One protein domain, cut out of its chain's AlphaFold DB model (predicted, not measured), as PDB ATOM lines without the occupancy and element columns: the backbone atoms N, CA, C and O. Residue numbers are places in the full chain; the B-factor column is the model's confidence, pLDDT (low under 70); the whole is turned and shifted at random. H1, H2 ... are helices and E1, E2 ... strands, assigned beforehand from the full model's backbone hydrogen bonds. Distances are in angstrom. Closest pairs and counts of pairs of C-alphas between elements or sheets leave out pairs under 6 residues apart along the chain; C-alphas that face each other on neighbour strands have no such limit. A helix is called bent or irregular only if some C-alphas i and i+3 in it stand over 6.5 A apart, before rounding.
ATOM      1  N   TYR A   3      17.306  40.143 -23.806       93.94
ATOM      2  CA  TYR A   3      17.211  39.431 -25.069       93.94
ATOM      3  C   TYR A   3      15.735  39.297 -25.420       93.94
ATOM      4  O   TYR A   3      14.961  38.732 -24.649       93.94
ATOM      5  N   ASP A   4      15.361  39.849 -26.559       95.88
ATOM      6  CA  ASP A   4      13.984  40.069 -26.963       95.88
ATOM      7  C   ASP A   4      13.628  39.210 -28.177       95.88
ATOM      8  O   ASP A   4      14.390  39.113 -29.143       95.88
ATOM      9  N   LEU A   5      12.452  38.590 -28.116       97.38
ATOM     10  CA  LEU A   5      11.871  37.758 -29.166       97.38
ATOM     11  C   LEU A   5      10.409  38.154 -29.368       97.38
ATOM     12  O   LEU A   5       9.757  38.645 -28.450       97.38
ATOM     13  N   MET A   6       9.863  37.863 -30.541       98.19
ATOM     14  CA  MET A   6       8.439  38.033 -30.813       98.19
ATOM     15  C   MET A   6       7.884  36.800 -31.519       98.19
ATOM     16  O   MET A   6       8.540  36.206 -32.375       98.19
ATOM     17  N   VAL A   7       6.656  36.420 -31.180       98.69
ATOM     18  CA  VAL A   7       5.834  35.543 -32.022       98.69
ATOM     19  C   VAL A   7       4.646  36.316 -32.567       98.69
ATOM     20  O   VAL A   7       4.172  37.256 -31.928       98.69
ATOM     21  N   PHE A   8       4.177  35.945 -33.752       98.75
ATOM     22  CA  PHE A   8       3.153  36.708 -34.463       98.75
ATOM     23  C   PHE A   8       2.130  35.830 -35.174       98.75
ATOM     24  O   PHE A   8       2.387  34.668 -35.491       98.75
ATOM     25  N   ASP A   9       0.964  36.407 -35.441       98.38
ATOM     26  CA  ASP A   9      -0.069  35.814 -36.279       98.38
ATOM     27  C   ASP A   9       0.357  35.872 -37.761       98.38
ATOM     28  O   ASP A   9       0.436  36.959 -38.348       98.38
ATOM     29  N   PRO A  10       0.642  34.720 -38.399       97.75
ATOM     30  CA  PRO A  10       1.104  34.688 -39.782       97.75
ATOM     31  C   PRO A  10       0.029  35.127 -40.784       97.75
ATOM     32  O   PRO A  10       0.365  35.421 -41.927       97.75
ATOM     33  N   ALA A  11      -1.253  35.173 -40.395       97.44
ATOM     34  CA  ALA A  11      -2.336  35.565 -41.295       97.44
ATOM     35  C   ALA A  11      -2.342  37.069 -41.618       97.44
ATOM     36  O   ALA A  11      -2.923  37.469 -42.627       97.44
ATOM     37  N   VAL A  12      -1.718  37.894 -40.771       97.81
ATOM     38  CA  VAL A  12      -1.707  39.361 -40.914       97.81
ATOM     39  C   VAL A  12      -0.306  39.940 -41.113       97.81
ATOM     40  O   VAL A  12      -0.183  41.075 -41.574       97.81
ATOM     41  N   ALA A  13       0.743  39.184 -40.781       97.81
ATOM     42  CA  ALA A  13       2.120  39.648 -40.879       97.81
ATOM     43  C   ALA A  13       2.612  39.699 -42.344       97.81
ATOM     44  O   ALA A  13       2.445  38.727 -43.087       97.81
ATOM     45  N   PRO A  14       3.262  40.795 -42.783       97.75
ATOM     46  CA  PRO A  14       3.840  40.878 -44.123       97.75
ATOM     47  C   PRO A  14       5.006  39.900 -44.319       97.75
ATOM     48  O   PRO A  14       5.878  39.800 -43.467       97.75
ATOM     49  N   HIS A  15       5.074  39.231 -45.473       95.31
ATOM     50  CA  HIS A  15       6.184  38.319 -45.795       95.31
ATOM     51  C   HIS A  15       7.464  39.034 -46.256       95.31
ATOM     52  O   HIS A  15       8.559  38.487 -46.135       95.31
ATOM     53  N   ASP A  16       7.342  40.237 -46.821       95.88
ATOM     54  CA  ASP A  16       8.511  41.044 -47.169       95.88
ATOM     55  C   ASP A  16       9.181  41.571 -45.894       95.88
ATOM     56  O   ASP A  16       8.503  42.121 -45.029       95.88
ATOM     57  N   ARG A  17      10.510  41.433 -45.779       93.69
ATOM     58  CA  ARG A  17      11.242  41.820 -44.559       93.69
ATOM     59  C   ARG A  17      11.086  43.308 -44.236       93.69
ATOM     60  O   ARG A  17      10.939  43.639 -43.064       93.69
ATOM     61  N   GLY A  18      11.148  44.193 -45.231       95.19
ATOM     62  CA  GLY A  18      11.034  45.635 -44.999       95.19
ATOM     63  C   GLY A  18       9.659  45.985 -44.443       95.19
ATOM     64  O   GLY A  18       9.554  46.586 -43.376       95.19
ATOM     65  N   ALA A  19       8.613  45.492 -45.109       97.44
ATOM     66  CA  ALA A  19       7.236  45.657 -44.651       97.44
ATOM     67  C   ALA A  19       6.983  45.000 -43.283       97.44
ATOM     68  O   ALA A  19       6.246  45.545 -42.465       97.44
ATOM     69  N   PHE A  20       7.597  43.845 -43.009       97.38
ATOM     70  CA  PHE A  20       7.496  43.169 -41.716       97.38
ATOM     71  C   PHE A  20       8.098  44.011 -40.592       97.38
ATOM     72  O   PHE A  20       7.492  44.125 -39.533       97.38
ATOM     73  N   VAL A  21       9.276  44.605 -40.806       95.31
ATOM     74  CA  VAL A  21       9.943  45.440 -39.797       95.31
ATOM     75  C   VAL A  21       9.132  46.705 -39.512       95.31
ATOM     76  O   VAL A  21       8.948  47.056 -38.349       95.31
ATOM     77  N   GLU A  22       8.578  47.355 -40.539       96.62
ATOM     78  CA  GLU A  22       7.654  48.485 -40.356       96.62
ATOM     79  C   GLU A  22       6.398  48.074 -39.576       96.62
ATOM     80  O   GLU A  22       5.993  48.757 -38.633       96.62
ATOM     81  N   TRP A  23       5.809  46.926 -39.925       97.69
ATOM     82  CA  TRP A  23       4.658  46.371 -39.219       97.69
ATOM     83  C   TRP A  23       4.982  46.058 -37.754       97.69
ATOM     84  O   TRP A  23       4.229  46.458 -36.869       97.69
ATOM     85  N   TYR A  24       6.123  45.418 -37.487       96.19
ATOM     86  CA  TYR A  24       6.630  45.146 -36.143       96.19
ATOM     87  C   TYR A  24       6.752  46.429 -35.315       96.19
ATOM     88  O   TYR A  24       6.267  46.464 -34.186       96.19
ATOM     89  N   HIS A  25       7.350  47.490 -35.870       96.19
ATOM     90  CA  HIS A  25       7.481  48.761 -35.162       96.19
ATOM     91  C   HIS A  25       6.124  49.321 -34.743       96.19
ATOM     92  O   HIS A  25       5.985  49.729 -33.595       96.19
ATOM     93  N   ALA A  26       5.114  49.257 -35.617       97.06
ATOM     94  CA  ALA A  26       3.756  49.676 -35.279       97.06
ATOM     95  C   ALA A  26       3.125  48.810 -34.172       97.06
ATOM     96  O   ALA A  26       2.429  49.334 -33.307       97.06
ATOM     97  N   GLN A  27       3.376  47.493 -34.157       96.31
ATOM     98  CA  GLN A  27       2.912  46.632 -33.059       96.31
ATOM     99  C   GLN A  27       3.592  46.996 -31.727       96.31
ATOM    100  O   GLN A  27       2.944  47.020 -30.683       96.31
ATOM    101  N   ALA A  28       4.883  47.334 -31.765       93.69
ATOM    102  CA  ALA A  28       5.685  47.695 -30.595       93.69
ATOM    103  C   ALA A  28       5.442  49.129 -30.069       93.69
ATOM    104  O   ALA A  28       6.090  49.544 -29.108       93.69
ATOM    105  N   GLU A  29       4.516  49.890 -30.664       95.44
ATOM    106  CA  GLU A  29       4.036  51.169 -30.113       95.44
ATOM    107  C   GLU A  29       3.026  50.979 -28.973       95.44
ATOM    108  O   GLU A  29       2.744  51.932 -28.245       95.44
ATOM    109  N   TRP A  30       2.489  49.764 -28.805       95.38
ATOM    110  CA  TRP A  30       1.544  49.417 -27.738       95.38
ATOM    111  C   TRP A  30       0.298  50.318 -27.706       95.38
ATOM    112  O   TRP A  30      -0.184  50.722 -26.647       95.38
ATOM    113  N   ALA A  31      -0.215  50.665 -28.889       95.19
ATOM    114  CA  ALA A  31      -1.306  51.623 -29.064       95.19
ATOM    115  C   ALA A  31      -2.719  51.011 -28.938       95.19
ATOM    116  O   ALA A  31      -3.714  51.709 -29.161       95.19
ATOM    117  N   GLU A  32      -2.840  49.717 -28.622       94.38
ATOM    118  CA  GLU A  32      -4.137  49.043 -28.516       94.38
ATOM    119  C   GLU A  32      -4.866  49.461 -27.227       94.38
ATOM    120  O   GLU A  32      -4.273  49.729 -26.184       94.38
ATOM    121  N   GLY A  33      -6.198  49.527 -27.284       93.94
ATOM    122  CA  GLY A  33      -7.041  50.004 -26.181       93.94
ATOM    123  C   GLY A  33      -7.261  48.998 -25.045       93.94
ATOM    124  O   GLY A  33      -8.329  49.023 -24.430       93.94
ATOM    125  N   HIS A  34      -6.316  48.090 -24.789       92.50
ATOM    126  CA  HIS A  34      -6.432  47.025 -23.788       92.50
ATOM    127  C   HIS A  34      -5.145  46.834 -22.970       92.50
ATOM    128  O   HIS A  34      -4.088  47.359 -23.299       92.50
ATOM    129  N   SER A  35      -5.237  46.067 -21.877       90.75
ATOM    130  CA  SER A  35      -4.050  45.608 -21.139       90.75
ATOM    131  C   SER A  35      -3.289  44.561 -21.955       90.75
ATOM    132  O   SER A  35      -3.901  43.718 -22.611       90.75
ATOM    133  N   TYR A  36      -1.962  44.592 -21.874       93.94
ATOM    134  CA  TYR A  36      -1.065  43.650 -22.543       93.94
ATOM    135  C   TYR A  36      -0.762  42.386 -21.718       93.94
ATOM    136  O   TYR A  36       0.034  41.556 -22.148       93.94
ATOM    137  N   ASP A  37      -1.429  42.201 -20.574       91.75
ATOM    138  CA  ASP A  37      -1.196  41.063 -19.671       91.75
ATOM    139  C   ASP A  37      -2.248  39.946 -19.818       91.75
ATOM    140  O   ASP A  37      -2.146  38.896 -19.174       91.75
ATOM    141  N   ASP A  38      -3.296  40.168 -20.622       91.81
ATOM    142  CA  ASP A  38      -4.420  39.238 -20.750       91.81
ATOM    143  C   ASP A  38      -4.301  38.361 -22.014       91.81
ATOM    144  O   ASP A  38      -4.486  38.847 -23.136       91.81
ATOM    145  N   PRO A  39      -4.074  37.039 -21.872       92.06
ATOM    146  CA  PRO A  39      -4.019  36.122 -23.006       92.06
ATOM    147  C   PRO A  39      -5.355  35.968 -23.749       92.06
ATOM    148  O   PRO A  39      -5.390  35.319 -24.794       92.06
ATOM    149  N   ALA A  40      -6.466  36.505 -23.239       93.06
ATOM    150  CA  ALA A  40      -7.732  36.554 -23.963       93.06
ATOM    151  C   ALA A  40      -7.741  37.581 -25.109       93.06
ATOM    152  O   ALA A  40      -8.581  37.450 -25.997       93.06
ATOM    153  N   ASN A  41      -6.811  38.545 -25.121       93.69
ATOM    154  CA  ASN A  41      -6.755  39.603 -26.137       93.69
ATOM    155  C   ASN A  41      -6.143  39.153 -27.471       93.69
ATOM    156  O   ASN A  41      -6.276  39.866 -28.462       93.69
ATOM    157  N   THR A  42      -5.513  37.976 -27.519       97.25
ATOM    158  CA  THR A  42      -4.786  37.477 -28.696       97.25
ATOM    159  C   THR A  42      -5.484  36.297 -29.386       97.25
ATOM    160  O   THR A  42      -6.513  35.788 -28.925       97.25
ATOM    161  N   THR A  43      -4.926  35.834 -30.506       98.19
ATOM    162  CA  THR A  43      -5.464  34.707 -31.283       98.19
ATOM    163  C   THR A  43      -5.385  33.371 -30.523       98.19
ATOM    164  O   THR A  43      -4.577  33.214 -29.598       98.19
ATOM    165  N   PRO A  44      -6.211  32.362 -30.872       98.38
ATOM    166  CA  PRO A  44      -6.169  31.053 -30.217       98.38
ATOM    167  C   PRO A  44      -4.786  30.387 -30.230       98.38
ATOM    168  O   PRO A  44      -4.388  29.810 -29.216       98.38
ATOM    169  N   GLU A  45      -4.057  30.489 -31.338       98.50
ATOM    170  CA  GLU A  45      -2.738  29.896 -31.556       98.50
ATOM    171  C   GLU A  45      -1.659  30.614 -30.736       98.50
ATOM    172  O   GLU A  45      -0.889  29.956 -30.030       98.50
ATOM    173  N   LEU A  46      -1.653  31.954 -30.734       98.62
ATOM    174  CA  LEU A  46      -0.746  32.758 -29.904       98.62
ATOM    175  C   LEU A  46      -0.998  32.517 -28.413       98.62
ATOM    176  O   LEU A  46      -0.063  32.314 -27.635       98.62
ATOM    177  N   ARG A  47      -2.266  32.425 -28.007       98.19
ATOM    178  CA  ARG A  47      -2.637  32.057 -26.636       98.19
ATOM    179  C   ARG A  47      -2.153  30.653 -26.270       98.19
ATOM    180  O   ARG A  47      -1.658  30.451 -25.161       98.19
ATOM    181  N   ALA A  48      -2.288  29.673 -27.163       98.38
ATOM    182  CA  ALA A  48      -1.802  28.312 -26.921       98.38
ATOM    183  C   ALA A  48      -0.270  28.271 -26.783       98.38
ATOM    184  O   ALA A  48       0.246  27.606 -25.879       98.38
ATOM    185  N   PHE A  49       0.439  29.038 -27.616       98.50
ATOM    186  CA  PHE A  49       1.874  29.272 -27.481       98.50
ATOM    187  C   PHE A  49       2.220  29.852 -26.102       98.50
ATOM    188  O   PHE A  49       3.038  29.267 -25.389       98.50
ATOM    189  N   PHE A  50       1.559  30.936 -25.685       97.44
ATOM    190  CA  PHE A  50       1.807  31.604 -24.404       97.44
ATOM    191  C   PHE A  50       1.643  30.655 -23.214       97.44
ATOM    192  O   PHE A  50       2.521  30.546 -22.355       97.44
ATOM    193  N   LEU A  51       0.533  29.912 -23.184       96.25
ATOM    194  CA  LEU A  51       0.222  28.973 -22.104       96.25
ATOM    195  C   LEU A  51       1.242  27.830 -21.989       96.25
ATOM    196  O   LEU A  51       1.403  27.264 -20.904       96.25
ATOM    197  N   GLU A  52       1.928  27.481 -23.074       97.94
ATOM    198  CA  GLU A  52       3.023  26.510 -23.055       97.94
ATOM    199  C   GLU A  52       4.355  27.153 -22.674       97.94
ATOM    200  O   GLU A  52       5.060  26.614 -21.821       97.94
ATOM    201  N   ALA A  53       4.693  28.305 -23.262       97.00
ATOM    202  CA  ALA A  53       5.932  29.028 -22.982       97.00
ATOM    203  C   ALA A  53       6.055  29.355 -21.488       97.00
ATOM    204  O   ALA A  53       7.110  29.130 -20.881       97.00
ATOM    205  N   ARG A  54       4.937  29.754 -20.865       94.69
ATOM    206  CA  ARG A  54       4.898  30.115 -19.446       94.69
ATOM    207  C   ARG A  54       5.180  28.969 -18.471       94.69
ATOM    208  O   ARG A  54       5.401  29.199 -17.286       94.69
ATOM    209  N   LYS A  55       5.156  27.716 -18.947       94.62
ATOM    210  CA  LYS A  55       5.547  26.545 -18.144       94.62
ATOM    211  C   LYS A  55       7.053  26.512 -17.887       94.62
ATOM    212  O   LYS A  55       7.476  25.926 -16.896       94.62
ATOM    213  N   THR A  56       7.843  27.124 -18.771       95.44
ATOM    214  CA  THR A  56       9.304  27.215 -18.647       95.44
ATOM    215  C   THR A  56       9.742  28.584 -18.139       95.44
ATOM    216  O   THR A  56      10.640  28.653 -17.303       95.44
ATOM    217  N   TYR A  57       9.115  29.653 -18.636       95.31
ATOM    218  CA  TYR A  57       9.412  31.032 -18.252       95.31
ATOM    219  C   TYR A  57       8.184  31.674 -17.625       95.31
ATOM    220  O   TYR A  57       7.239  32.004 -18.329       95.31
ATOM    221  N   ARG A  58       8.172  31.829 -16.301       93.38
ATOM    222  CA  ARG A  58       7.031  32.441 -15.614       93.38
ATOM    223  C   ARG A  58       6.899  33.910 -15.995       93.38
ATOM    224  O   ARG A  58       7.887  34.564 -16.319       93.38
ATOM    225  N   ASN A  59       5.673  34.412 -15.897       92.12
ATOM    226  CA  ASN A  59       5.401  35.832 -16.028       92.12
ATOM    227  C   ASN A  59       6.236  36.616 -15.011       92.12
ATOM    228  O   ASN A  59       6.230  36.287 -13.824       92.12
ATOM    229  N   MET A  60       6.937  37.645 -15.481       91.50
ATOM    230  CA  MET A  60       7.586  38.618 -14.607       91.50
ATOM    231  C   MET A  60       6.548  39.507 -13.916       91.50
ATOM    232  O   MET A  60       6.685  39.797 -12.733       91.50
ATOM    233  N   ASN A  61       5.491  39.877 -14.646       86.62
ATOM    234  CA  ASN A  61       4.448  40.797 -14.208       86.62
ATOM    235  C   ASN A  61       3.041  40.219 -14.432       86.62
ATOM    236  O   ASN A  61       2.844  39.279 -15.203       86.62
ATOM    237  N   GLY A  62       2.045  40.800 -13.762       83.50
ATOM    238  CA  GLY A  62       0.638  40.482 -14.003       83.50
ATOM    239  C   GLY A  62       0.185  39.120 -13.446       83.50
ATOM    240  O   GLY A  62       0.782  38.574 -12.511       83.50
ATOM    241  N   PRO A  63      -0.924  38.559 -13.964       83.19
ATOM    242  CA  PRO A  63      -1.517  37.338 -13.428       83.19
ATOM    243  C   PRO A  63      -0.561  36.136 -13.464       83.19
ATOM    244  O   PRO A  63      -0.076  35.730 -14.520       83.19
ATOM    245  N   GLY A  64      -0.337  35.516 -12.302       83.81
ATOM    246  CA  GLY A  64       0.541  34.348 -12.165       83.81
ATOM    247  C   GLY A  64       2.033  34.672 -12.032       83.81
ATOM    248  O   GLY A  64       2.838  33.739 -12.066       83.81
ATOM    249  N   ALA A  65       2.396  35.951 -11.874       90.62
ATOM    250  CA  ALA A  65       3.736  36.349 -11.460       90.62
ATOM    251  C   ALA A  65       4.080  35.794 -10.059       90.62
ATOM    252  O   ALA A  65       3.177  35.619  -9.232       90.62
ATOM    253  N   PRO A  66       5.360  35.466  -9.793       92.06
ATOM    254  CA  PRO A  66       5.812  35.020  -8.476       92.06
ATOM    255  C   PRO A  66       5.577  36.091  -7.404       92.06
ATOM    256  O   PRO A  66       5.677  37.285  -7.671       92.06
ATOM    257  N   THR A  67       5.302  35.646  -6.182       93.75
ATOM    258  CA  THR A  67       5.343  36.508  -4.991       93.75
ATOM    259  C   THR A  67       6.785  36.858  -4.618       93.75
ATOM    260  O   THR A  67       7.718  36.176  -5.047       93.75
ATOM    261  N   ASP A  68       6.983  37.872  -3.774       92.38
ATOM    262  CA  ASP A  68       8.315  38.208  -3.252       92.38
ATOM    263  C   ASP A  68       8.955  37.004  -2.540       92.38
ATOM    264  O   ASP A  68      10.152  36.754  -2.682       92.38
ATOM    265  N   GLU A  69       8.161  36.191  -1.837       94.25
ATOM    266  CA  GLU A  69       8.619  34.950  -1.215       94.25
ATOM    267  C   GLU A  69       9.058  33.896  -2.243       94.25
ATOM    268  O   GLU A  69      10.059  33.210  -2.027       94.25
ATOM    269  N   ASP A  70       8.352  33.770  -3.371       93.62
ATOM    270  CA  ASP A  70       8.752  32.870  -4.461       93.62
ATOM    271  C   ASP A  70      10.084  33.302  -5.086       93.62
ATOM    272  O   ASP A  70      10.879  32.446  -5.485       93.62
ATOM    273  N   LEU A  71      10.341  34.612  -5.171       92.44
ATOM    274  CA  LEU A  71      11.590  35.165  -5.703       92.44
ATOM    275  C   LEU A  71      12.804  34.839  -4.819       92.44
ATOM    276  O   LEU A  71      13.923  34.779  -5.327       92.44
ATOM    277  N   LEU A  72      12.603  34.555  -3.526       93.00
ATOM    278  CA  LEU A  72      13.680  34.109  -2.631       93.00
ATOM    279  C   LEU A  72      14.176  32.692  -2.953       93.00
ATOM    280  O   LEU A  72      15.254  32.300  -2.498       93.00
ATOM    281  N   VAL A  73      13.412  31.901  -3.714       92.75
ATOM    282  CA  VAL A  73      13.823  30.555  -4.123       92.75
ATOM    283  C   VAL A  73      14.875  30.660  -5.242       92.75
ATOM    284  O   VAL A  73      14.594  31.225  -6.302       92.75
ATOM    285  N   PRO A  74      16.083  30.085  -5.072       90.38
ATOM    286  CA  PRO A  74      17.143  30.190  -6.073       90.38
ATOM    287  C   PRO A  74      16.717  29.699  -7.463       90.38
ATOM    288  O   PRO A  74      16.149  28.616  -7.611       90.38
ATOM    289  N   GLY A  75      17.028  30.491  -8.493       86.81
ATOM    290  CA  GLY A  75      16.744  30.179  -9.898       86.81
ATOM    291  C   GLY A  75      15.330  30.532 -10.372       86.81
ATOM    292  O   GLY A  75      15.038  30.380 -11.558       86.81
ATOM    293  N   VAL A  76      14.454  31.021  -9.489       90.06
ATOM    294  CA  VAL A  76      13.125  31.520  -9.870       90.06
ATOM    295  C   VAL A  76      13.229  32.783 -10.715       90.06
ATOM    296  O   VAL A  76      12.657  32.824 -11.804       90.06
ATOM    297  N   GLU A  77      13.988  33.767 -10.239       90.00
ATOM    298  CA  GLU A  77      14.203  35.047 -10.921       90.00
ATOM    299  C   GLU A  77      14.847  34.854 -12.307       90.00
ATOM    300  O   GLU A  77      14.457  35.489 -13.283       90.00
ATOM    301  N   ASP A  78      15.757  33.880 -12.437       89.69
ATOM    302  CA  ASP A  78      16.416  33.540 -13.706       89.69
ATOM    303  C   ASP A  78      15.454  33.009 -14.781       89.69
ATOM    304  O   ASP A  78      15.810  32.954 -15.962       89.69
ATOM    305  N   LYS A  79      14.259  32.560 -14.382       92.38
ATOM    306  CA  LYS A  79      13.233  31.975 -15.254       92.38
ATOM    307  C   LYS A  79      11.995  32.857 -15.368       92.38
ATOM    308  O   LYS A  79      10.913  32.345 -15.653       92.38
ATOM    309  N   LEU A  80      12.158  34.162 -15.184       95.25
ATOM    310  CA  LEU A  80      11.138  35.147 -15.521       95.25
ATOM    311  C   LEU A  80      11.311  35.639 -16.953       95.25
ATOM    312  O   LEU A  80      12.429  35.746 -17.464       95.25
ATOM    313  N   ALA A  81      10.184  35.918 -17.593       96.00
ATOM    314  CA  ALA A  81      10.112  36.648 -18.843       96.00
ATOM    315  C   ALA A  81       8.958  37.649 -18.763       96.00
ATOM    316  O   ALA A  81       7.918  37.360 -18.159       96.00
ATOM    317  N   ASP A  82       9.156  38.820 -19.353       95.69
ATOM    318  CA  ASP A  82       8.083  39.792 -19.515       95.69
ATOM    319  C   ASP A  82       7.348  39.497 -20.819       95.69
ATOM    320  O   ASP A  82       7.988  39.342 -21.859       95.69
ATOM    321  N   PHE A  83       6.027  39.374 -20.755       96.00
ATOM    322  CA  PHE A  83       5.192  39.072 -21.912       96.00
ATOM    323  C   PHE A  83       4.278  40.259 -22.176       96.00
ATOM    324  O   PHE A  83       3.500  40.635 -21.308       96.00
ATOM    325  N   SER A  84       4.326  40.803 -23.386       96.38
ATOM    326  CA  SER A  84       3.371  41.807 -23.858       96.38
ATOM    327  C   SER A  84       2.503  41.191 -24.950       96.38
ATOM    328  O   SER A  84       2.998  40.822 -26.017       96.38
ATOM    329  N   ILE A  85       1.216  41.018 -24.652       96.88
ATOM    330  CA  ILE A  85       0.246  40.274 -25.462       96.88
ATOM    331  C   ILE A  85      -0.655  41.257 -26.213       96.88
ATOM    332  O   ILE A  85      -1.603  41.799 -25.644       96.88
ATOM    333  N   GLY A  86      -0.346  41.480 -27.490       97.62
ATOM    334  CA  GLY A  86      -1.194  42.237 -28.410       97.62
ATOM    335  C   GLY A  86      -2.209  41.354 -29.133       97.62
ATOM    336  O   GLY A  86      -2.222  40.124 -28.974       97.62
ATOM    337  N   HIS A  87      -3.035  41.953 -29.992       98.00
ATOM    338  CA  HIS A  87      -4.016  41.187 -30.767       98.00
ATOM    339  C   HIS A  87      -3.365  40.135 -31.673       98.00
ATOM    340  O   HIS A  87      -3.834  38.996 -31.738       98.00
ATOM    341  N   HIS A  88      -2.257  40.499 -32.325       98.31
ATOM    342  CA  HIS A  88      -1.591  39.671 -33.339       98.31
ATOM    343  C   HIS A  88      -0.116  39.378 -33.045       98.31
ATOM    344  O   HIS A  88       0.557  38.750 -33.864       98.31
ATOM    345  N   VAL A  89       0.395  39.803 -31.889       98.50
ATOM    346  CA  VAL A  89       1.778  39.548 -31.467       98.50
ATOM    347  C   VAL A  89       1.854  39.181 -29.995       98.50
ATOM    348  O   VAL A  89       1.042  39.622 -29.184       98.50
ATOM    349  N   ILE A  90       2.876  38.408 -29.641       98.38
ATOM    350  CA  ILE A  90       3.370  38.324 -28.268       98.38
ATOM    351  C   ILE A  90       4.851  38.668 -28.305       98.38
ATOM    352  O   ILE A  90       5.650  37.931 -28.889       98.38
ATOM    353  N   TYR A  91       5.204  39.778 -27.670       97.88
ATOM    354  CA  TYR A  91       6.587  40.182 -27.458       97.88
ATOM    355  C   TYR A  91       7.070  39.646 -26.117       97.88
ATOM    356  O   TYR A  91       6.314  39.630 -25.143       97.88
ATOM    357  N   ILE A  92       8.307  39.160 -26.086       97.81
ATOM    358  CA  ILE A  92       8.860  38.464 -24.933       97.81
ATOM    359  C   ILE A  92      10.256  38.989 -24.637       97.81
ATOM    360  O   ILE A  92      11.173  38.841 -25.450       97.81
ATOM    361  N   THR A  93      10.423  39.521 -23.435       96.62
ATOM    362  CA  THR A  93      11.697  40.028 -22.934       96.62
ATOM    363  C   THR A  93      12.282  39.043 -21.935       96.62
ATOM    364  O   THR A  93      11.683  38.741 -20.900       96.62
ATOM    365  N   PHE A  94      13.485  38.558 -22.226       95.31
ATOM    366  CA  PHE A  94      14.242  37.662 -21.360       95.31
ATOM    367  C   PHE A  94      15.464  38.368 -20.761       95.31
ATOM    368  O   PHE A  94      16.072  39.233 -21.402       95.31
ATOM    369  N   PRO A  95      15.933  37.946 -19.574       91.81
ATOM    370  CA  PRO A  95      17.282  38.271 -19.132       91.81
ATOM    371  C   PRO A  95      18.313  37.782 -20.159       91.81
ATOM    372  O   PRO A  95      18.221  36.652 -20.640       91.81
ATOM    373  N   TRP A  96      19.356  38.570 -20.443       88.75
ATOM    374  CA  TRP A  96      20.396  38.193 -21.421       88.75
ATOM    375  C   TRP A  96      21.053  36.826 -21.145       88.75
ATOM    376  O   TRP A  96      21.415  36.088 -22.064       88.75
ATOM    377  N   SER A  97      21.176  36.442 -19.869       89.00
ATOM    378  CA  SER A  97      21.701  35.130 -19.458       89.00
ATOM    379  C   SER A  97      20.875  33.951 -19.986       89.00
ATOM    380  O   SER A  97      21.393  32.836 -20.080       89.00
ATOM    381  N   GLN A  98      19.612  34.190 -20.345       92.81
ATOM    382  CA  GLN A  98      18.687  33.193 -20.867       92.81
ATOM    383  C   GLN A  98      18.661  33.118 -22.395       92.81
ATOM    384  O   GLN A  98      18.055  32.180 -22.898       92.81
ATOM    385  N   ALA A  99      19.336  34.008 -23.133       91.50
ATOM    386  CA  ALA A  99      19.254  34.079 -24.600       91.50
ATOM    387  C   ALA A  99      19.450  32.715 -25.295       91.50
ATOM    388  O   ALA A  99      18.590  32.261 -26.049       91.50
ATOM    389  N   GLU A 100      20.528  31.994 -24.954       91.06
ATOM    390  CA  GLU A 100      20.832  30.671 -25.533       91.06
ATOM    391  C   GLU A 100      19.771  29.595 -25.232       91.06
ATOM    392  O   GLU A 100      19.686  28.612 -25.964       91.06
ATOM    393  N   ALA A 101      18.983  29.755 -24.166       93.75
ATOM    394  CA  ALA A 101      17.908  28.832 -23.803       93.75
ATOM    395  C   ALA A 101      16.539  29.284 -24.345       93.75
ATOM    396  O   ALA A 101      15.733  28.445 -24.747       93.75
ATOM    397  N   ALA A 102      16.288  30.593 -24.373       95.62
ATOM    398  CA  ALA A 102      15.031  31.192 -24.800       95.62
ATOM    399  C   ALA A 102      14.824  31.062 -26.314       95.62
ATOM    400  O   ALA A 102      13.770  30.589 -26.736       95.62
ATOM    401  N   TYR A 103      15.841  31.391 -27.119       95.25
ATOM    402  CA  TYR A 103      15.770  31.337 -28.583       95.25
ATOM    403  C   TYR A 103      15.280  29.977 -29.122       95.25
ATOM    404  O   TYR A 103      14.224  29.940 -29.760       95.25
ATOM    405  N   PRO A 104      15.945  28.835 -28.836       95.19
ATOM    406  CA  PRO A 104      15.510  27.555 -29.393       95.19
ATOM    407  C   PRO A 104      14.161  27.093 -28.824       95.19
ATOM    408  O   PRO A 104      13.404  26.411 -29.518       95.19
ATOM    409  N   LEU A 105      13.823  27.468 -27.582       97.50
ATOM    410  CA  LEU A 105      12.522  27.156 -26.992       97.50
ATOM    411  C   LEU A 105      11.395  27.875 -27.735       97.50
ATOM    412  O   LEU A 105      10.457  27.220 -28.187       97.50
ATOM    413  N   VAL A 106      11.478  29.201 -27.845       97.88
ATOM    414  CA  VAL A 106      10.438  30.029 -28.470       97.88
ATOM    415  C   VAL A 106      10.277  29.637 -29.931       97.88
ATOM    416  O   VAL A 106       9.161  29.364 -30.365       97.88
ATOM    417  N   ARG A 107      11.390  29.470 -30.650       95.94
ATOM    418  CA  ARG A 107      11.410  28.997 -32.037       95.94
ATOM    419  C   ARG A 107      10.714  27.645 -32.208       95.94
ATOM    420  O   ARG A 107       9.859  27.484 -33.075       95.94
ATOM    421  N   LYS A 108      11.019  26.666 -31.348       96.50
ATOM    422  CA  LYS A 108      10.363  25.348 -31.358       96.50
ATOM    423  C   LYS A 108       8.864  25.443 -31.067       96.50
ATOM    424  O   LYS A 108       8.074  24.720 -31.674       96.50
ATOM    425  N   LEU A 109       8.469  26.274 -30.105       98.25
ATOM    426  CA  LEU A 109       7.063  26.447 -29.747       98.25
ATOM    427  C   LEU A 109       6.283  27.169 -30.847       98.25
ATOM    428  O   LEU A 109       5.144  26.786 -31.101       98.25
ATOM    429  N   ALA A 110       6.896  28.133 -31.534       98.06
ATOM    430  CA  ALA A 110       6.287  28.811 -32.672       98.06
ATOM    431  C   ALA A 110       5.885  27.805 -33.761       98.06
ATOM    432  O   ALA A 110       4.724  27.740 -34.162       98.06
ATOM    433  N   VAL A 111       6.804  26.899 -34.109       96.69
ATOM    434  CA  VAL A 111       6.548  25.794 -35.048       96.69
ATOM    435  C   VAL A 111       5.448  24.862 -34.544       96.69
ATOM    436  O   VAL A 111       4.550  24.501 -35.300       96.69
ATOM    437  N   LYS A 112       5.488  24.476 -33.260       97.50
ATOM    438  CA  LYS A 112       4.490  23.576 -32.655       97.50
ATOM    439  C   LYS A 112       3.067  24.135 -32.753       97.50
ATOM    440  O   LYS A 112       2.138  23.357 -32.949       97.50
ATOM    441  N   TYR A 113       2.902  25.443 -32.568       98.25
ATOM    442  CA  TYR A 113       1.593  26.099 -32.531       98.25
ATOM    443  C   TYR A 113       1.213  26.805 -33.832       98.25
ATOM    444  O   TYR A 113       0.127  27.367 -33.903       98.25
ATOM    445  N   GLY A 114       2.063  26.744 -34.861       97.62
ATOM    446  CA  GLY A 114       1.780  27.355 -36.157       97.62
ATOM    447  C   GLY A 114       1.715  28.881 -36.101       97.62
ATOM    448  O   GLY A 114       0.925  29.474 -36.827       97.62
ATOM    449  N   VAL A 115       2.530  29.510 -35.251       98.62
ATOM    450  CA  VAL A 115       2.693  30.972 -35.195       98.62
ATOM    451  C   VAL A 115       4.043  31.370 -35.782       98.62
ATOM    452  O   VAL A 115       4.980  30.569 -35.806       98.62
ATOM    453  N   GLY A 116       4.145  32.600 -36.273       98.44
ATOM    454  CA  GLY A 116       5.406  33.148 -36.753       98.44
ATOM    455  C   GLY A 116       6.393  33.416 -35.621       98.44
ATOM    456  O   GLY A 116       6.000  33.570 -34.464       98.44
ATOM    457  N   PHE A 117       7.679  33.468 -35.957       98.06
ATOM    458  CA  PHE A 117       8.777  33.729 -35.027       98.06
ATOM    459  C   PHE A 117       9.669  34.855 -35.545       98.06
ATOM    460  O   PHE A 117      10.012  34.871 -36.728       98.06
ATOM    461  N   TYR A 118      10.068  35.762 -34.654       97.25
ATOM    462  CA  TYR A 118      11.006  36.838 -34.935       97.25
ATOM    463  C   TYR A 118      12.062  36.982 -33.826       97.25
ATOM    464  O   TYR A 118      11.735  37.191 -32.654       97.25
ATOM    465  N   ASP A 119      13.337  36.889 -34.207       95.75
ATOM    466  CA  ASP A 119      14.502  37.166 -33.356       95.75
ATOM    467  C   ASP A 119      14.800  38.672 -33.327       95.75
ATOM    468  O   ASP A 119      15.647  39.161 -34.071       95.75
ATOM    469  N   VAL A 120      14.078  39.420 -32.489       94.94
ATOM    470  CA  VAL A 120      14.172  40.893 -32.400       94.94
ATOM    471  C   VAL A 120      15.583  41.345 -32.017       94.94
ATOM    472  O   VAL A 120      16.093  42.327 -32.550       94.94
ATOM    473  N   SER A 121      16.220  40.622 -31.096       91.94
ATOM    474  CA  SER A 121      17.595  40.879 -30.651       91.94
ATOM    475  C   SER A 121      18.676  40.296 -31.564       91.94
ATOM    476  O   SER A 121      19.860  40.377 -31.225       91.94
ATOM    477  N   GLY A 122      18.299  39.698 -32.696       84.81
ATOM    478  CA  GLY A 122      19.246  39.235 -33.704       84.81
ATOM    479  C   GLY A 122      20.089  40.386 -34.265       84.81
ATOM    480  O   GLY A 122      19.655  41.538 -34.302       84.81
ATOM    481  N   ASP A 123      21.317  40.078 -34.682       75.06
ATOM    482  CA  ASP A 123      22.318  41.093 -35.025       75.06
ATOM    483  C   ASP A 123      21.856  42.056 -36.138       75.06
ATOM    484  O   ASP A 123      21.225  41.645 -37.111       75.06
ATOM    485  N   GLU A 124      22.223  43.336 -35.994       65.06
ATOM    486  CA  GLU A 124      22.193  44.391 -37.030       65.06
ATOM    487  C   GLU A 124      20.892  44.505 -37.861       65.06
ATOM    488  O   GLU A 124      20.908  44.968 -38.999       65.06
ATOM    489  N   GLY A 125      19.743  44.121 -37.293       68.00
ATOM    490  CA  GLY A 125      18.446  44.183 -37.979       68.00
ATOM    491  C   GLY A 125      18.163  43.015 -38.934       68.00
ATOM    492  O   GLY A 125      17.126  43.015 -39.598       68.00
ATOM    493  N   ASP A 126      19.024  41.992 -38.973       78.81
ATOM    494  CA  ASP A 126      18.830  40.768 -39.766       78.81
ATOM    495  C   ASP A 126      18.394  39.561 -38.918       78.81
ATOM    496  O   ASP A 126      18.557  38.400 -39.300       78.81
ATOM    497  N   GLY A 127      17.775  39.824 -37.766       89.12
ATOM    498  CA  GLY A 127      17.136  38.801 -36.943       89.12
ATOM    499  C   GLY A 127      16.246  37.855 -37.754       89.12
ATOM    500  O   GLY A 127      15.569  38.280 -38.703       89.12
ATOM    501  N   GLU A 128      16.273  36.561 -37.418       93.19
ATOM    502  CA  GLU A 128      15.485  35.530 -38.102       93.19
ATOM    503  C   GLU A 128      13.999  35.884 -38.045       93.19
ATOM    504  O   GLU A 128      13.451  36.050 -36.963       93.19
ATOM    505  N   ILE A 129      13.355  35.942 -39.210       95.25
ATOM    506  CA  ILE A 129      11.900  35.919 -39.349       95.25
ATOM    507  C   ILE A 129      11.549  34.561 -39.950       95.25
ATOM    508  O   ILE A 129      12.145  34.158 -40.954       95.25
ATOM    509  N   HIS A 130      10.612  33.854 -39.328       96.19
ATOM    510  CA  HIS A 130      10.142  32.551 -39.780       96.19
ATOM    511  C   HIS A 130       8.616  32.516 -39.824       96.19
ATOM    512  O   HIS A 130       7.961  32.822 -38.823       96.19
ATOM    513  N   PHE A 131       8.067  32.089 -40.964       96.94
ATOM    514  CA  PHE A 131       6.640  31.822 -41.125       96.94
ATOM    515  C   PHE A 131       6.341  30.315 -41.046       96.94
ATOM    516  O   PHE A 131       7.104  29.498 -41.572       96.94
ATOM    517  N   PRO A 132       5.205  29.913 -40.447       94.25
ATOM    518  CA  PRO A 132       4.778  28.519 -40.424       94.25
ATOM    519  C   PRO A 132       4.686  27.908 -41.824       94.25
ATOM    520  O   PRO A 132       4.150  28.513 -42.750       94.25
ATOM    521  N   GLY A 133       5.172  26.674 -41.964       87.81
ATOM    522  CA  GLY A 133       5.197  25.952 -43.241       87.81
ATOM    523  C   GLY A 133       6.445  26.208 -44.089       87.81
ATOM    524  O   GLY A 133       6.689  25.451 -45.028       87.81
ATOM    525  N   GLU A 134       7.266  27.201 -43.742       89.12
ATOM    526  CA  GLU A 134       8.597  27.364 -44.326       89.12
ATOM    527  C   GLU A 134       9.595  26.366 -43.721       89.12
ATOM    528  O   GLU A 134       9.442  25.891 -42.592       89.12
ATOM    529  N   GLU A 135      10.654  26.054 -44.467       86.44
ATOM    530  CA  GLU A 135      11.763  25.275 -43.924       86.44
ATOM    531  C   GLU A 135      12.501  26.091 -42.853       86.44
ATOM    532  O   GLU A 135      12.899  27.238 -43.071       86.44
ATOM    533  N   LEU A 136      12.696  25.486 -41.679       84.69
ATOM    534  CA  LEU A 136      13.475  26.097 -40.611       84.69
ATOM    535  C   LEU A 136      14.929  26.239 -41.052       84.69
ATOM    536  O   LEU A 136      15.623  25.248 -41.283       84.69
ATOM    537  N   LYS A 137      15.421  27.478 -41.064       83.44
ATOM    538  CA  LYS A 137      16.850  27.750 -41.230       83.44
ATOM    539  C   LYS A 137      17.656  27.082 -40.101       83.44
ATOM    540  O   LYS A 137      17.111  26.792 -39.031       83.44
ATOM    541  N   PRO A 138      18.957  26.825 -40.285       84.62
ATOM    542  CA  PRO A 138      19.829  26.519 -39.157       84.62
ATOM    543  C   PRO A 138      19.716  27.610 -38.083       84.62
ATOM    544  O   PRO A 138      19.527  28.779 -38.415       84.62
ATOM    545  N   GLU A 139      19.825  27.237 -36.805       83.00
ATOM    546  CA  GLU A 139      19.773  28.221 -35.721       83.00
ATOM    547  C   GLU A 139      20.836  29.309 -35.907       83.00
ATOM    548  O   GLU A 139      22.007  28.993 -36.158       83.00
ATOM    549  N   SER A 140      20.434  30.568 -35.701       78.50
ATOM    550  CA  SER A 140      21.337  31.716 -35.763       78.50
ATOM    551  C   SER A 140      22.569  31.472 -34.896       78.50
ATOM    552  O   SER A 140      22.450  31.075 -33.735       78.50
ATOM    553  N   GLN A 141      23.751  31.705 -35.467       75.06
ATOM    554  CA  GLN A 141      25.034  31.727 -34.754       75.06
ATOM    555  C   GLN A 141      25.494  33.169 -34.492       75.06
ATOM    556  O   GLN A 141      26.695  33.416 -34.420       75.06
ATOM    557  N   GLY A 142      24.543  34.108 -34.401       73.19
ATOM    558  CA  GLY A 142      24.810  35.538 -34.266       73.19
ATOM    559  C   GLY A 142      25.726  35.906 -33.096       73.19
ATOM    560  O   GLY A 142      25.907  35.142 -32.138       73.19
ATOM    561  N   ALA A 143      26.290  37.108 -33.165       75.50
ATOM    562  CA  ALA A 143      27.188  37.701 -32.185       75.50
ATOM    563  C   ALA A 143      26.579  37.711 -30.774       75.50
ATOM    564  O   ALA A 143      27.309  37.539 -29.794       75.50
ATOM    565  N   TRP A 144      25.247  37.786 -30.646       77.12
ATOM    566  CA  TRP A 144      24.552  37.639 -29.360       77.12
ATOM    567  C   TRP A 144      24.914  36.353 -28.599       77.12
ATOM    568  O   TRP A 144      24.954  36.364 -27.366       77.12
ATOM    569  N   ARG A 145      25.260  35.251 -29.285       78.69
ATOM    570  CA  ARG A 145      25.722  34.016 -28.626       78.69
ATOM    571  C   ARG A 145      27.100  34.179 -27.999       78.69
ATOM    572  O   ARG A 145      27.318  33.689 -26.892       78.69
ATOM    573  N   GLN A 146      28.018  34.876 -28.668       75.62
ATOM    574  CA  GLN A 146      29.328  35.186 -28.095       75.62
ATOM    575  C   GLN A 146      29.164  36.067 -26.849       75.62
ATOM    576  O   GLN A 146      29.652  35.709 -25.776       75.62
ATOM    577  N   PHE A 147      28.385  37.143 -26.958       75.75
ATOM    578  CA  PHE A 147      28.115  38.039 -25.834       75.75
ATOM    579  C   PHE A 147      27.380  37.345 -24.679       75.75
ATOM    580  O   PHE A 147      27.660  37.615 -23.513       75.75
ATOM    581  N   SER A 148      26.446  36.428 -24.957       76.50
ATOM    582  CA  SER A 148      25.765  35.638 -23.919       76.50
ATOM    583  C   SER A 148      26.749  34.769 -23.130       76.50
ATOM    584  O   SER A 148      26.669  34.714 -21.901       76.50
ATOM    585  N   ARG A 149      27.722  34.140 -23.802       78.12
ATOM    586  CA  ARG A 149      28.768  33.340 -23.142       78.12
ATOM    587  C   ARG A 149      29.676  34.199 -22.269       78.12
ATOM    588  O   ARG A 149      29.887  33.851 -21.111       78.12
ATOM    589  N   GLU A 150      30.146  35.331 -22.785       79.12
ATOM    590  CA  GLU A 150      30.966  36.283 -22.022       79.12
ATOM    591  C   GLU A 150      30.223  36.792 -20.775       79.12
ATOM    592  O   GLU A 150      30.773  36.801 -19.673       79.12
ATOM    593  N   PHE A 151      28.933  37.117 -20.911       76.88
ATOM    594  CA  PHE A 151      28.100  37.561 -19.792       76.88
ATOM    595  C   PHE A 151      27.908  36.479 -18.717       76.88
ATOM    596  O   PHE A 151      27.923  36.779 -17.521       76.88
ATOM    597  N   LYS A 152      27.752  35.210 -19.116       74.94
ATOM    598  CA  LYS A 152      27.664  34.081 -18.174       74.94
ATOM    599  C   LYS A 152      28.955  33.895 -17.377       74.94
ATOM    600  O   LYS A 152      28.871  33.562 -16.199       74.94
ATOM    601  N   GLU A 153      30.121  34.108 -17.983       75.56
ATOM    602  CA  GLU A 153      31.408  34.014 -17.279       75.56
ATOM    603  C   GLU A 153      31.634  35.180 -16.308       75.56
ATOM    604  O   GLU A 153      32.159  34.968 -15.218       75.56
ATOM    605  N   LEU A 154      31.170  36.389 -16.643       74.06
ATOM    606  CA  LEU A 154      31.221  37.538 -15.730       74.06
ATOM    607  C   LEU A 154      30.383  37.324 -14.463       74.06
ATOM    608  O   LEU A 154      30.821  37.690 -13.382       74.06
ATOM    609  N   LYS A 155      29.206  36.692 -14.572       67.56
ATOM    610  CA  LYS A 155      28.347  36.386 -13.412       67.56
ATOM    611  C   LYS A 155      28.895  35.290 -12.482       67.56
ATOM    612  O   LYS A 155      28.311  35.066 -11.426       67.56
ATOM    613  N   LYS A 156      29.950  34.570 -12.878       64.62
ATOM    614  CA  LYS A 156      30.585  33.519 -12.061       64.62
ATOM    615  C   LYS A 156      31.747  34.035 -11.197       64.62
ATOM    616  O   LYS A 156      32.253  33.254 -10.391       64.62
TER     617      LYS A 156
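What this domain is: This is residues 3 to 156 of the 157 residues of an uncharacterized protein of Novosphingobium sp. 28-62-57 (UniProt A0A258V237). A twisted sheet of four strands runs through the middle, with H2 and H4 over one face and H1 across the other. H5 packs on residues 96 to 100 of H4, away from the sheet, and small H3 lies far out on the long loop before E2. The 154 printed residues hold five named helices and four named strands, in the order E1 H1 H2 H3 E2 E3 H4 E4 H5; the class is mixed, helices and strands. The sheet's order is E2 E3 E1 E4, all antiparallel. The whole is compact, with a radius of gyration of the C-alphas of 15.4 A, and spans 43 by 35 by 27 A.

How they stand to each other: Begin at residues 3 to 8, E1, an inner strand. Beside it find residues 89 to 95, E3, with N 5 and O 92 at 3.0 A, and residues 116 to 118, E4, with N 116 and O 8 at 2.8 A. Residues 80 to 85, E2, form a hairpin with E3, with N 84 and O 91 at 2.9 A. Residues 17 to 27, H1, are on the sheet at a height of 10.3 A, only just over E1 with 3 C-alphas, and run across the strands at 83 degrees to E1 on the local plane. On the opposite face, residues 44 to 53, H2, are on the sheet at a height over the sheet of 9.2 A, lie over E3 and run along the strands, at 0 degrees to E3 on the local plane; the closest C-alphas of H2 and E3 are those of Leu 46 and Ile 90, 7.1 A apart. On the same face as H2, residues 96 to 113, H4, lie over E3 and E1 at a height of 8.0 A. H4 is irregular, with C-alphas 97 and 100 7.6 A apart, and has a kink of 41 degrees near residue 103. E3, H4 and E4 form a split strand-helix-strand unit, two strands that run the same way with E1 between them; its crossover is right-handed. H4 touches H2 with residues 105 to 113 alone, at a steep tilt of 39 degrees, opposite ways; the closest C-alphas are those of Glu 45 and Tyr 113, 5.8 A apart. Residues 143 to 154, H5, touch residues 96 to 100 of H4, the closest C-alphas being those of Ser 97 and Ser 148, 6.1 A apart. Residues 68 to 71, H3, are not on the sheet. Every O i to N i+4 pair is within hydrogen-bond range in H1, H2 and H5, and 10 of 14 are in H4; H3 is too short for such a pair.

Where its parts are: Find C-alpha 3 at (17.211, 39.431, -25.069), where E1 begins. H4, the longest helix, runs 25.0 A from C-alpha 96 at (20.396, 38.193, -21.421); E3 measures 19.9 A and H5 16.9 A. H5 ends at C-alpha 154, (31.221, 37.538, -15.730).

The domain as a whole: The two C-alphas farthest apart, those of Asp 16 and Glu 69, are 46.4 A apart. The printed part has no cut; the links H1 to H2, H2 to H3 and E4 to H5 are long. Look for pLDDT under 70 at residues 124 to 125 and 155 to 156.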